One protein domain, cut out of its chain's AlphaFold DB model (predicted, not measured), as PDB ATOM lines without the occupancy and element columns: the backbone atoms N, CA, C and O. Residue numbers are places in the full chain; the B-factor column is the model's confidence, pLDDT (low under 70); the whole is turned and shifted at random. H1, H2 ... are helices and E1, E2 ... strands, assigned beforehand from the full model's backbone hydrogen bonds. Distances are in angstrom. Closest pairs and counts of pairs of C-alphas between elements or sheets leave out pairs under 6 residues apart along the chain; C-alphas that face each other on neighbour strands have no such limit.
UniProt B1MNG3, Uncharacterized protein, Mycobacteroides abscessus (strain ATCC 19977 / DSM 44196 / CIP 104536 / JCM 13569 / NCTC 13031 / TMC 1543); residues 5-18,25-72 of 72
ATOM      1  N   GLN A   5     -16.111 -49.847 -26.862       87.38
ATOM      2  CA  GLN A   5     -14.852 -49.108 -26.922       87.38
ATOM      3  C   GLN A   5     -14.942 -47.880 -26.018       87.38
ATOM      4  O   GLN A   5     -15.963 -47.199 -25.994       87.38
ATOM      5  N   TYR A   6     -13.864 -47.588 -25.295       85.88
ATOM      6  CA  TYR A   6     -13.808 -46.504 -24.314       85.88
ATOM      7  C   TYR A   6     -12.998 -45.321 -24.849       85.88
ATOM      8  O   TYR A   6     -11.914 -45.501 -25.407       85.88
ATOM      9  N   PHE A   7     -13.512 -44.113 -24.633       84.31
ATOM     10  CA  PHE A   7     -12.936 -42.837 -25.046       84.31
ATOM     11  C   PHE A   7     -13.015 -41.846 -23.875       84.31
ATOM     12  O   PHE A   7     -13.952 -41.059 -23.757       84.31
ATOM     13  N   GLY A   8     -12.026 -41.894 -22.978       85.44
ATOM     14  CA  GLY A   8     -12.072 -41.123 -21.733       85.44
ATOM     15  C   GLY A   8     -13.220 -41.609 -20.832       85.44
ATOM     16  O   GLY A   8     -13.272 -42.812 -20.570       85.44
ATOM     17  N   PRO A   9     -14.117 -40.723 -20.350       84.19
ATOM     18  CA  PRO A   9     -15.289 -41.142 -19.577       84.19
ATOM     19  C   PRO A   9     -16.369 -41.794 -20.451       84.19
ATOM     20  O   PRO A   9     -17.184 -42.557 -19.944       84.19
ATOM     21  N   PHE A  10     -16.357 -41.527 -21.759       84.56
ATOM     22  CA  PHE A  10     -17.358 -42.039 -22.680       84.56
ATOM     23  C   PHE A  10     -17.070 -43.486 -23.058       84.56
ATOM     24  O   PHE A  10     -15.914 -43.889 -23.226       84.56
ATOM     25  N   TRP A  11     -18.124 -44.247 -23.318       87.44
ATOM     26  CA  TRP A  11     -17.999 -45.495 -24.056       87.44
ATOM     27  C   TRP A  11     -19.023 -45.568 -25.178       87.44
ATOM     28  O   TRP A  11     -20.121 -45.012 -25.116       87.44
ATOM     29  N   VAL A  12     -18.629 -46.261 -26.238       86.88
ATOM     30  CA  VAL A  12     -19.432 -46.465 -27.437       86.88
ATOM     31  C   VAL A  12     -19.592 -47.950 -27.680       86.88
ATOM     32  O   VAL A  12     -18.677 -48.736 -27.434       86.88
ATOM     33  N   GLY A  13     -20.737 -48.345 -28.213       87.50
ATOM     34  CA  GLY A  13     -20.950 -49.729 -28.602       87.50
ATOM     35  C   GLY A  13     -22.173 -49.900 -29.480       87.50
ATOM     36  O   GLY A  13     -22.742 -48.942 -30.005       87.50
ATOM     37  N   ILE A  14     -22.603 -51.152 -29.617       86.50
ATOM     38  CA  ILE A  14     -23.864 -51.502 -30.271       86.50
ATOM     39  C   ILE A  14     -24.831 -52.024 -29.216       86.50
ATOM     40  O   ILE A  14     -24.559 -53.007 -28.524       86.50
ATOM     41  N   LYS A  15     -25.999 -51.388 -29.115       82.69
ATOM     42  CA  LYS A  15     -27.032 -51.796 -28.169       82.69
ATOM     43  C   LYS A  15     -27.707 -53.055 -28.690       82.69
ATOM     44  O   LYS A  15     -28.403 -53.044 -29.704       82.69
ATOM     45  N   THR A  16     -27.483 -54.162 -27.992       87.50
ATOM     46  CA  THR A  16     -28.064 -55.469 -28.338       87.50
ATOM     47  C   THR A  16     -29.185 -55.890 -27.393       87.50
ATOM     48  O   THR A  16     -29.798 -56.938 -27.610       87.50
ATOM     49  N   ARG A  17     -29.464 -55.096 -26.350       84.62
ATOM     50  CA  ARG A  17     -30.483 -55.359 -25.327       84.62
ATOM     51  C   ARG A  17     -31.304 -54.105 -25.005       84.62
ATOM     52  O   ARG A  17     -30.798 -52.996 -25.142       84.62
ATOM     53  N   ASP A  18     -32.559 -54.291 -24.600       83.06
ATOM     54  CA  ASP A  18     -33.435 -53.227 -24.094       83.06
ATOM     55  C   ASP A  18     -33.123 -52.871 -22.624       83.06
ATOM     56  O   ASP A  18     -32.267 -53.488 -21.988       83.06
ATOM     57  N   PRO A  25     -33.902 -57.669 -31.525       90.44
ATOM     58  CA  PRO A  25     -33.698 -58.266 -32.840       90.44
ATOM     59  C   PRO A  25     -32.650 -57.463 -33.628       90.44
ATOM     60  O   PRO A  25     -32.508 -56.260 -33.436       90.44
ATOM     61  N   LYS A  26     -31.920 -58.120 -34.544       87.75
ATOM     62  CA  LYS A  26     -30.766 -57.518 -35.252       87.75
ATOM     63  C   LYS A  26     -31.063 -56.176 -35.933       87.75
ATOM     64  O   LYS A  26     -30.193 -55.323 -35.983       87.75
ATOM     65  N   ARG A  27     -32.280 -55.992 -36.452       87.25
ATOM     66  CA  ARG A  27     -32.708 -54.743 -37.107       87.25
ATOM     67  C   ARG A  27     -32.784 -53.537 -36.160       87.25
ATOM     68  O   ARG A  27     -32.746 -52.410 -36.629       87.25
ATOM     69  N   ASP A  28     -32.896 -53.792 -34.859       85.12
ATOM     70  CA  ASP A  28     -33.018 -52.768 -33.819       85.12
ATOM     71  C   ASP A  28     -31.675 -52.524 -33.111       85.12
ATOM     72  O   ASP A  28     -31.604 -51.765 -32.145       85.12
ATOM     73  N   HIS A  29     -30.597 -53.168 -33.575       87.19
ATOM     74  CA  HIS A  29     -29.247 -52.899 -33.092       87.19
ATOM     75  C   HIS A  29     -28.814 -51.533 -33.602       87.19
ATOM     76  O   HIS A  29     -28.789 -51.293 -34.810       87.19
ATOM     77  N   LYS A  30     -28.480 -50.639 -32.675       84.06
ATOM     78  CA  LYS A  30     -28.084 -49.269 -32.989       84.06
ATOM     79  C   LYS A  30     -26.831 -48.880 -32.208       84.06
ATOM     80  O   LYS A  30     -26.675 -49.337 -31.069       84.06
ATOM     81  N   PRO A  31     -25.953 -48.060 -32.806       85.00
ATOM     82  CA  PRO A  31     -24.946 -47.315 -32.072       85.00
ATOM     83  C   PRO A  31     -25.534 -46.575 -30.870       85.00
ATOM     84  O   PRO A  31     -26.664 -46.077 -30.907       85.00
ATOM     85  N   TRP A  32     -24.740 -46.497 -29.813       86.69
ATOM     86  CA  TRP A  32     -25.048 -45.703 -28.634       86.69
ATOM     87  C   TRP A  32     -23.769 -45.102 -28.053       86.69
ATOM     88  O   TRP A  32     -22.672 -45.623 -28.289       86.69
ATOM     89  N   ILE A  33     -23.941 -44.001 -27.325       87.69
ATOM     90  CA  ILE A  33     -22.888 -43.297 -26.589       87.69
ATOM     91  C   ILE A  33     -23.403 -43.061 -25.169       87.69
ATOM     92  O   ILE A  33     -24.509 -42.545 -24.998       87.69
ATOM     93  N   ASP A  34     -22.601 -43.420 -24.174       86.75
ATOM     94  CA  ASP A  34     -22.859 -43.176 -22.749       86.75
ATOM     95  C   ASP A  34     -21.802 -42.235 -22.176       86.75
ATOM     96  O   ASP A  34     -20.649 -42.266 -22.618       86.75
ATOM     97  N   ASP A  35     -22.190 -41.423 -21.196       83.25
ATOM     98  CA  ASP A  35     -21.289 -40.511 -20.483       83.25
ATOM     99  C   ASP A  35     -20.473 -41.178 -19.370       83.25
ATOM    100  O   ASP A  35     -19.577 -40.546 -18.807       83.25
ATOM    101  N   GLY A  36     -20.765 -42.438 -19.049       75.25
ATOM    102  CA  GLY A  36     -20.122 -43.176 -17.971       75.25
ATOM    103  C   GLY A  36     -20.591 -42.788 -16.568       75.25
ATOM    104  O   GLY A  36     -20.108 -43.348 -15.582       75.25
ATOM    105  N   VAL A  37     -21.554 -41.867 -16.464       77.81
ATOM    106  CA  VAL A  37     -22.154 -41.351 -15.222       77.81
ATOM    107  C   VAL A  37     -23.656 -41.668 -15.184       77.81
ATOM    108  O   VAL A  37     -24.438 -40.980 -14.529       77.81
ATOM    109  N   TYR A  38     -24.052 -42.775 -15.822       63.41
ATOM    110  CA  TYR A  38     -25.429 -43.271 -15.920       63.41
ATOM    111  C   TYR A  38     -26.341 -42.485 -16.887       63.41
ATOM    112  O   TYR A  38     -27.565 -42.648 -16.821       63.41
ATOM    113  N   GLY A  39     -25.783 -41.670 -17.788       66.75
ATOM    114  CA  GLY A  39     -26.506 -40.949 -18.834       66.75
ATOM    115  C   GLY A  39     -26.255 -41.522 -20.234       66.75
ATOM    116  O   GLY A  39     -25.165 -41.409 -20.794       66.75
ATOM    117  N   GLU A  40     -27.300 -42.075 -20.862       73.12
ATOM    118  CA  GLU A  40     -27.280 -42.364 -22.303       73.12
ATOM    119  C   GLU A  40     -27.330 -41.025 -23.057       73.12
ATOM    120  O   GLU A  40     -28.360 -40.350 -23.072       73.12
ATOM    121  N   ILE A  41     -26.210 -40.629 -23.667       77.88
ATOM    122  CA  ILE A  41     -26.084 -39.351 -24.387       77.88
ATOM    123  C   ILE A  41     -26.763 -39.443 -25.753       77.88
ATOM    124  O   ILE A  41     -27.355 -38.477 -26.234       77.88
ATOM    125  N   TYR A  42     -26.670 -40.604 -26.407       83.75
ATOM    126  CA  TYR A  42     -27.225 -40.782 -27.741       83.75
ATOM    127  C   TYR A  42     -27.598 -42.215 -28.059       83.75
ATOM    128  O   TYR A  42     -26.856 -43.155 -27.770       83.75
ATOM    129  N   TRP A  43     -28.712 -42.338 -28.779       83.81
ATOM    130  CA  TRP A  43     -29.177 -43.581 -29.363       83.81
ATOM    131  C   TRP A  43     -29.643 -43.357 -30.802       83.81
ATOM    132  O   TRP A  43     -30.644 -42.682 -31.049       83.81
ATOM    133  N   GLY A  44     -28.941 -43.945 -31.772       84.00
ATOM    134  CA  GLY A  44     -29.268 -43.727 -33.177       84.00
ATOM    135  C   GLY A  44     -28.218 -44.267 -34.133       84.00
ATOM    136  O   GLY A  44     -27.623 -45.305 -33.869       84.00
ATOM    137  N   ASP A  45     -28.043 -43.619 -35.278       85.69
ATOM    138  CA  ASP A  45     -27.144 -44.075 -36.335       85.69
ATOM    139  C   ASP A  45     -25.800 -43.326 -36.332       85.69
ATOM    140  O   ASP A  45     -25.538 -42.434 -35.525       85.69
ATOM    141  N   SER A  46     -24.907 -43.715 -37.242       83.50
ATOM    142  CA  SER A  46     -23.585 -43.095 -37.345       83.50
ATOM    143  C   SER A  46     -23.616 -41.643 -37.836       83.50
ATOM    144  O   SER A  46     -22.626 -40.943 -37.639       83.50
ATOM    145  N   ALA A  47     -24.681 -41.193 -38.506       89.56
ATOM    146  CA  ALA A  47     -24.794 -39.807 -38.953       89.56
ATOM    147  C   ALA A  47     -25.176 -38.904 -37.775       89.56
ATOM    148  O   ALA A  47     -24.451 -37.951 -37.493       89.56
ATOM    149  N   GLY A  48     -26.220 -39.264 -37.026       87.19
ATOM    150  CA  GLY A  48     -26.623 -38.493 -35.849       87.19
ATOM    151  C   GLY A  48     -25.597 -38.550 -34.711       87.19
ATOM    152  O   GLY A  48     -25.434 -37.570 -33.992       87.19
ATOM    153  N   ALA A  49     -24.811 -39.629 -34.593       85.38
ATOM    154  CA  ALA A  49     -23.675 -39.663 -33.666       85.38
ATOM    155  C   ALA A  49     -22.602 -38.607 -34.002       85.38
ATOM    156  O   ALA A  49     -22.013 -38.010 -33.102       85.38
ATOM    157  N   ARG A  50     -22.344 -38.356 -35.296       89.69
ATOM    158  CA  ARG A  50     -21.405 -37.305 -35.731       89.69
ATOM    159  C   ARG A  50     -21.975 -35.909 -35.515       89.69
ATOM    160  O   ARG A  50     -21.233 -35.019 -35.124       89.69
ATOM    161  N   GLU A  51     -23.271 -35.734 -35.752       92.25
ATOM    162  CA  GLU A  51     -23.972 -34.476 -35.486       92.25
ATOM    163  C   GLU A  51     -23.927 -34.117 -33.994       92.25
ATOM    164  O   GLU A  51     -23.538 -33.004 -33.648       92.25
ATOM    165  N   LEU A  52     -24.194 -35.080 -33.101       87.62
ATOM    166  CA  LEU A  52     -24.017 -34.880 -31.660       87.62
ATOM    167  C   LEU A  52     -22.584 -34.457 -31.317       87.62
ATOM    168  O   LEU A  52     -22.393 -33.526 -30.538       87.62
ATOM    169  N   ALA A  53     -21.577 -35.135 -31.875       87.94
ATOM    170  CA  ALA A  53     -20.181 -34.801 -31.603       87.94
ATOM    171  C   ALA A  53     -19.856 -33.353 -32.002       87.94
ATOM    172  O   ALA A  53     -19.174 -32.661 -31.251       87.94
ATOM    173  N   GLN A  54     -20.387 -32.878 -33.134       92.81
ATOM    174  CA  GLN A  54     -20.228 -31.484 -33.544       92.81
ATOM    175  C   GLN A  54     -20.891 -30.524 -32.551       92.81
ATOM    176  O   GLN A  54     -20.253 -29.573 -32.122       92.81
ATOM    177  N   HIS A  55     -22.119 -30.804 -32.107       93.00
ATOM    178  CA  HIS A  55     -22.796 -29.962 -31.115       93.00
ATOM    179  C   HIS A  55     -22.059 -29.883 -29.774       93.00
ATOM    180  O   HIS A  55     -22.057 -28.831 -29.139       93.00
ATOM    181  N   LEU A  56     -21.431 -30.978 -29.333       89.81
ATOM    182  CA  LEU A  56     -20.617 -30.981 -28.115       89.81
ATOM    183  C   LEU A  56     -19.352 -30.127 -28.270       89.81
ATOM    184  O   LEU A  56     -18.978 -29.437 -27.324       89.81
ATOM    185  N   LEU A  57     -18.720 -30.148 -29.449       94.38
ATOM    186  CA  LEU A  57     -17.584 -29.275 -29.758       94.38
ATOM    187  C   LEU A  57     -18.011 -27.804 -29.785       94.38
ATOM    188  O   LEU A  57     -17.410 -26.992 -29.090       94.38
ATOM    189  N   ASP A  58     -19.102 -27.484 -30.482       96.44
ATOM    190  CA  ASP A  58     -19.634 -26.117 -30.548       96.44
ATOM    191  C   ASP A  58     -19.994 -25.583 -29.143       96.44
ATOM    192  O   ASP A  58     -19.764 -24.416 -28.823       96.44
ATOM    193  N   ALA A  59     -20.549 -26.442 -28.279       93.56
ATOM    194  CA  ALA A  59     -20.863 -26.095 -26.894       93.56
ATOM    195  C   ALA A  59     -19.605 -25.848 -26.044       93.56
ATOM    196  O   ALA A  59     -19.614 -24.949 -25.200       93.56
ATOM    197  N   ALA A  60     -18.537 -26.621 -26.258       94.25
ATOM    198  CA  ALA A  60     -17.255 -26.404 -25.592       94.25
ATOM    199  C   ALA A  60     -16.623 -25.070 -26.023       94.25
ATOM    200  O   ALA A  60     -16.242 -24.277 -25.164       94.25
ATOM    201  N   ASP A  61     -16.624 -24.768 -27.324       96.50
ATOM    202  CA  ASP A  61     -16.117 -23.496 -27.853       96.50
ATOM    203  C   ASP A  61     -16.893 -22.293 -27.278       96.50
ATOM    204  O   ASP A  61     -16.308 -21.276 -26.893       96.50
ATOM    205  N   ALA A  62     -18.222 -22.409 -27.163       95.69
ATOM    206  CA  ALA A  62     -19.053 -21.377 -26.543       95.69
ATOM    207  C   ALA A  62     -18.745 -21.191 -25.046       95.69
ATOM    208  O   ALA A  62     -18.761 -20.062 -24.547       95.69
ATOM    209  N   TYR A  63     -18.453 -22.278 -24.326       95.06
ATOM    210  CA  TYR A  63     -18.048 -22.213 -22.922       95.06
ATOM    211  C   TYR A  63     -16.720 -21.470 -22.754       95.06
ATOM    212  O   TYR A  63     -16.623 -20.589 -21.899       95.06
ATOM    213  N   ASP A  64     -15.728 -21.766 -23.594       95.19
ATOM    214  CA  ASP A  64     -14.420 -21.108 -23.557       95.19
ATOM    215  C   ASP A  64     -14.527 -19.600 -23.834       95.19
ATOM    216  O   ASP A  64     -13.867 -18.789 -23.170       95.19
ATOM    217  N   ALA A  65     -15.406 -19.202 -24.760       94.31
ATOM    218  CA  ALA A  65     -15.702 -17.795 -25.021       94.31
ATOM    219  C   ALA A  65     -16.293 -17.096 -23.783       94.31
ATOM    220  O   ALA A  65     -15.777 -16.064 -23.351       94.31
ATOM    221  N   LEU A  66     -17.314 -17.695 -23.155       95.44
ATOM    222  CA  LEU A  66     -17.934 -17.160 -21.935       95.44
ATOM    223  C   LEU A  66     -16.945 -17.083 -20.765       95.44
ATOM    224  O   LEU A  66     -16.912 -16.092 -20.035       95.44
ATOM    225  N   ALA A  67     -16.122 -18.117 -20.583       93.06
ATOM    226  CA  ALA A  67     -15.112 -18.155 -19.534       93.06
ATOM    227  C   ALA A  67     -14.046 -17.065 -19.730       93.06
ATOM    228  O   ALA A  67     -13.563 -16.496 -18.750       93.06
ATOM    229  N   SER A  68     -13.698 -16.751 -20.979       90.06
ATOM    230  CA  SER A  68     -12.753 -15.679 -21.302       90.06
ATOM    231  C   SER A  68     -13.327 -14.298 -20.978       90.06
ATOM    232  O   SER A  68     -12.627 -13.479 -20.387       90.06
ATOM    233  N   GLU A  69     -14.605 -14.054 -21.290       88.69
ATOM    234  CA  GLU A  69     -15.300 -12.807 -20.933       88.69
ATOM    235  C   GLU A  69     -15.407 -12.609 -19.416       88.69
ATOM    236  O   GLU A  69     -15.255 -11.494 -18.931       88.69
ATOM    237  N   PHE A  70     -15.641 -13.684 -18.656       84.31
ATOM    238  CA  PHE A  70     -15.808 -13.607 -17.201       84.31
ATOM    239  C   PHE A  70     -14.494 -13.388 -16.435       84.31
ATOM    240  O   PHE A  70     -14.512 -12.886 -15.311       84.31
ATOM    241  N   ASN A  71     -13.369 -13.813 -17.014       76.62
ATOM    242  CA  ASN A  71     -12.035 -13.710 -16.410       76.62
ATOM    243  C   ASN A  71     -11.217 -12.509 -16.931       76.62
ATOM    244  O   ASN A  71     -10.057 -12.366 -16.534       76.62
ATOM    245  N   SER A  72     -11.795 -11.685 -17.813       56.41
ATOM    246  CA  SER A  72     -11.204 -10.443 -18.347       56.41
ATOM    247  C   SER A  72     -11.701  -9.214 -17.590       56.41
ATOM    248  O   SER A  72     -10.886  -8.282 -17.405       56.41
TER     249      SER A  72
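Overview. This is residues 5 to 18 and 25 to 72 of the 72 residues of an uncharacterized protein of Mycobacteroides abscessus (strain ATCC 19977 / DSM 44196 / CIP 104536 / JCM 13569 / NCTC 13031 / TMC 1543) (UniProt B1MNG3). A small, twisted sheet of four strands forms a head, and one long helix, H1, grazes it with residues 46 to 52 and then runs on as an arm. Residues 53 to 72, of which 53 to 70 belong to H1, stick out from the head and make much of the length. The printed part has 62 residues, with four named strands and then one named helix, and its class is mixed, helices and strands. The sheet's order is E1 - E2 - E3 - E4, all antiparallel. The whole is loose, with a radius of gyration of the C-alphas of 15.2 A and spans of 55 by 22 by 17 A.

Arrangement. The inner strands E2, residues 10 to 15, and E3, residues 30 to 34, are antiparallel at 155 degrees, with N 15 and O 30 within hydrogen-bond range at 2.9 A. Edge strand E1, residues 5 to 7, forms a hairpin with E2, with N 7 and O 10 at 2.8 A. Edge strand E4, residues 40 to 43, forms a hairpin with E3, with N 41 and O 33 at 2.9 A. E1 is apart from E3 and E4. H1, residues 46 to 70, is on the sheet but only grazes it; its closest C-alphas to E3 are those of Pro 31 and Ser 46, 6.9 A apart. In H1, 20 of 21 O i to N i+4 pairs are within hydrogen-bond range.

Along the chain. E2 is 14.8 A long, E3 13.0 A, E4 7.4 A and E1 6.8 A, beginning at C-alpha 5 (-14.852, -49.108, -26.922). H1 measures 36.5 A, from C-alpha 46 (-23.585, -43.095, -37.345) to C-alpha 70 (-15.808, -13.607, -17.201).

Size, cuts and confidence. The C-alphas farthest apart, of Pro 25 and Ser 72, are 54.8 A apart. Residues 19 to 24 are not printed; C-alphas 18 and 25 are 10.1 A apart across this cut, in the link E2 to E3. The other links are tight. Mean pLDDT of the printed part is 86.1; residues 38, 39 and 72 are under 70.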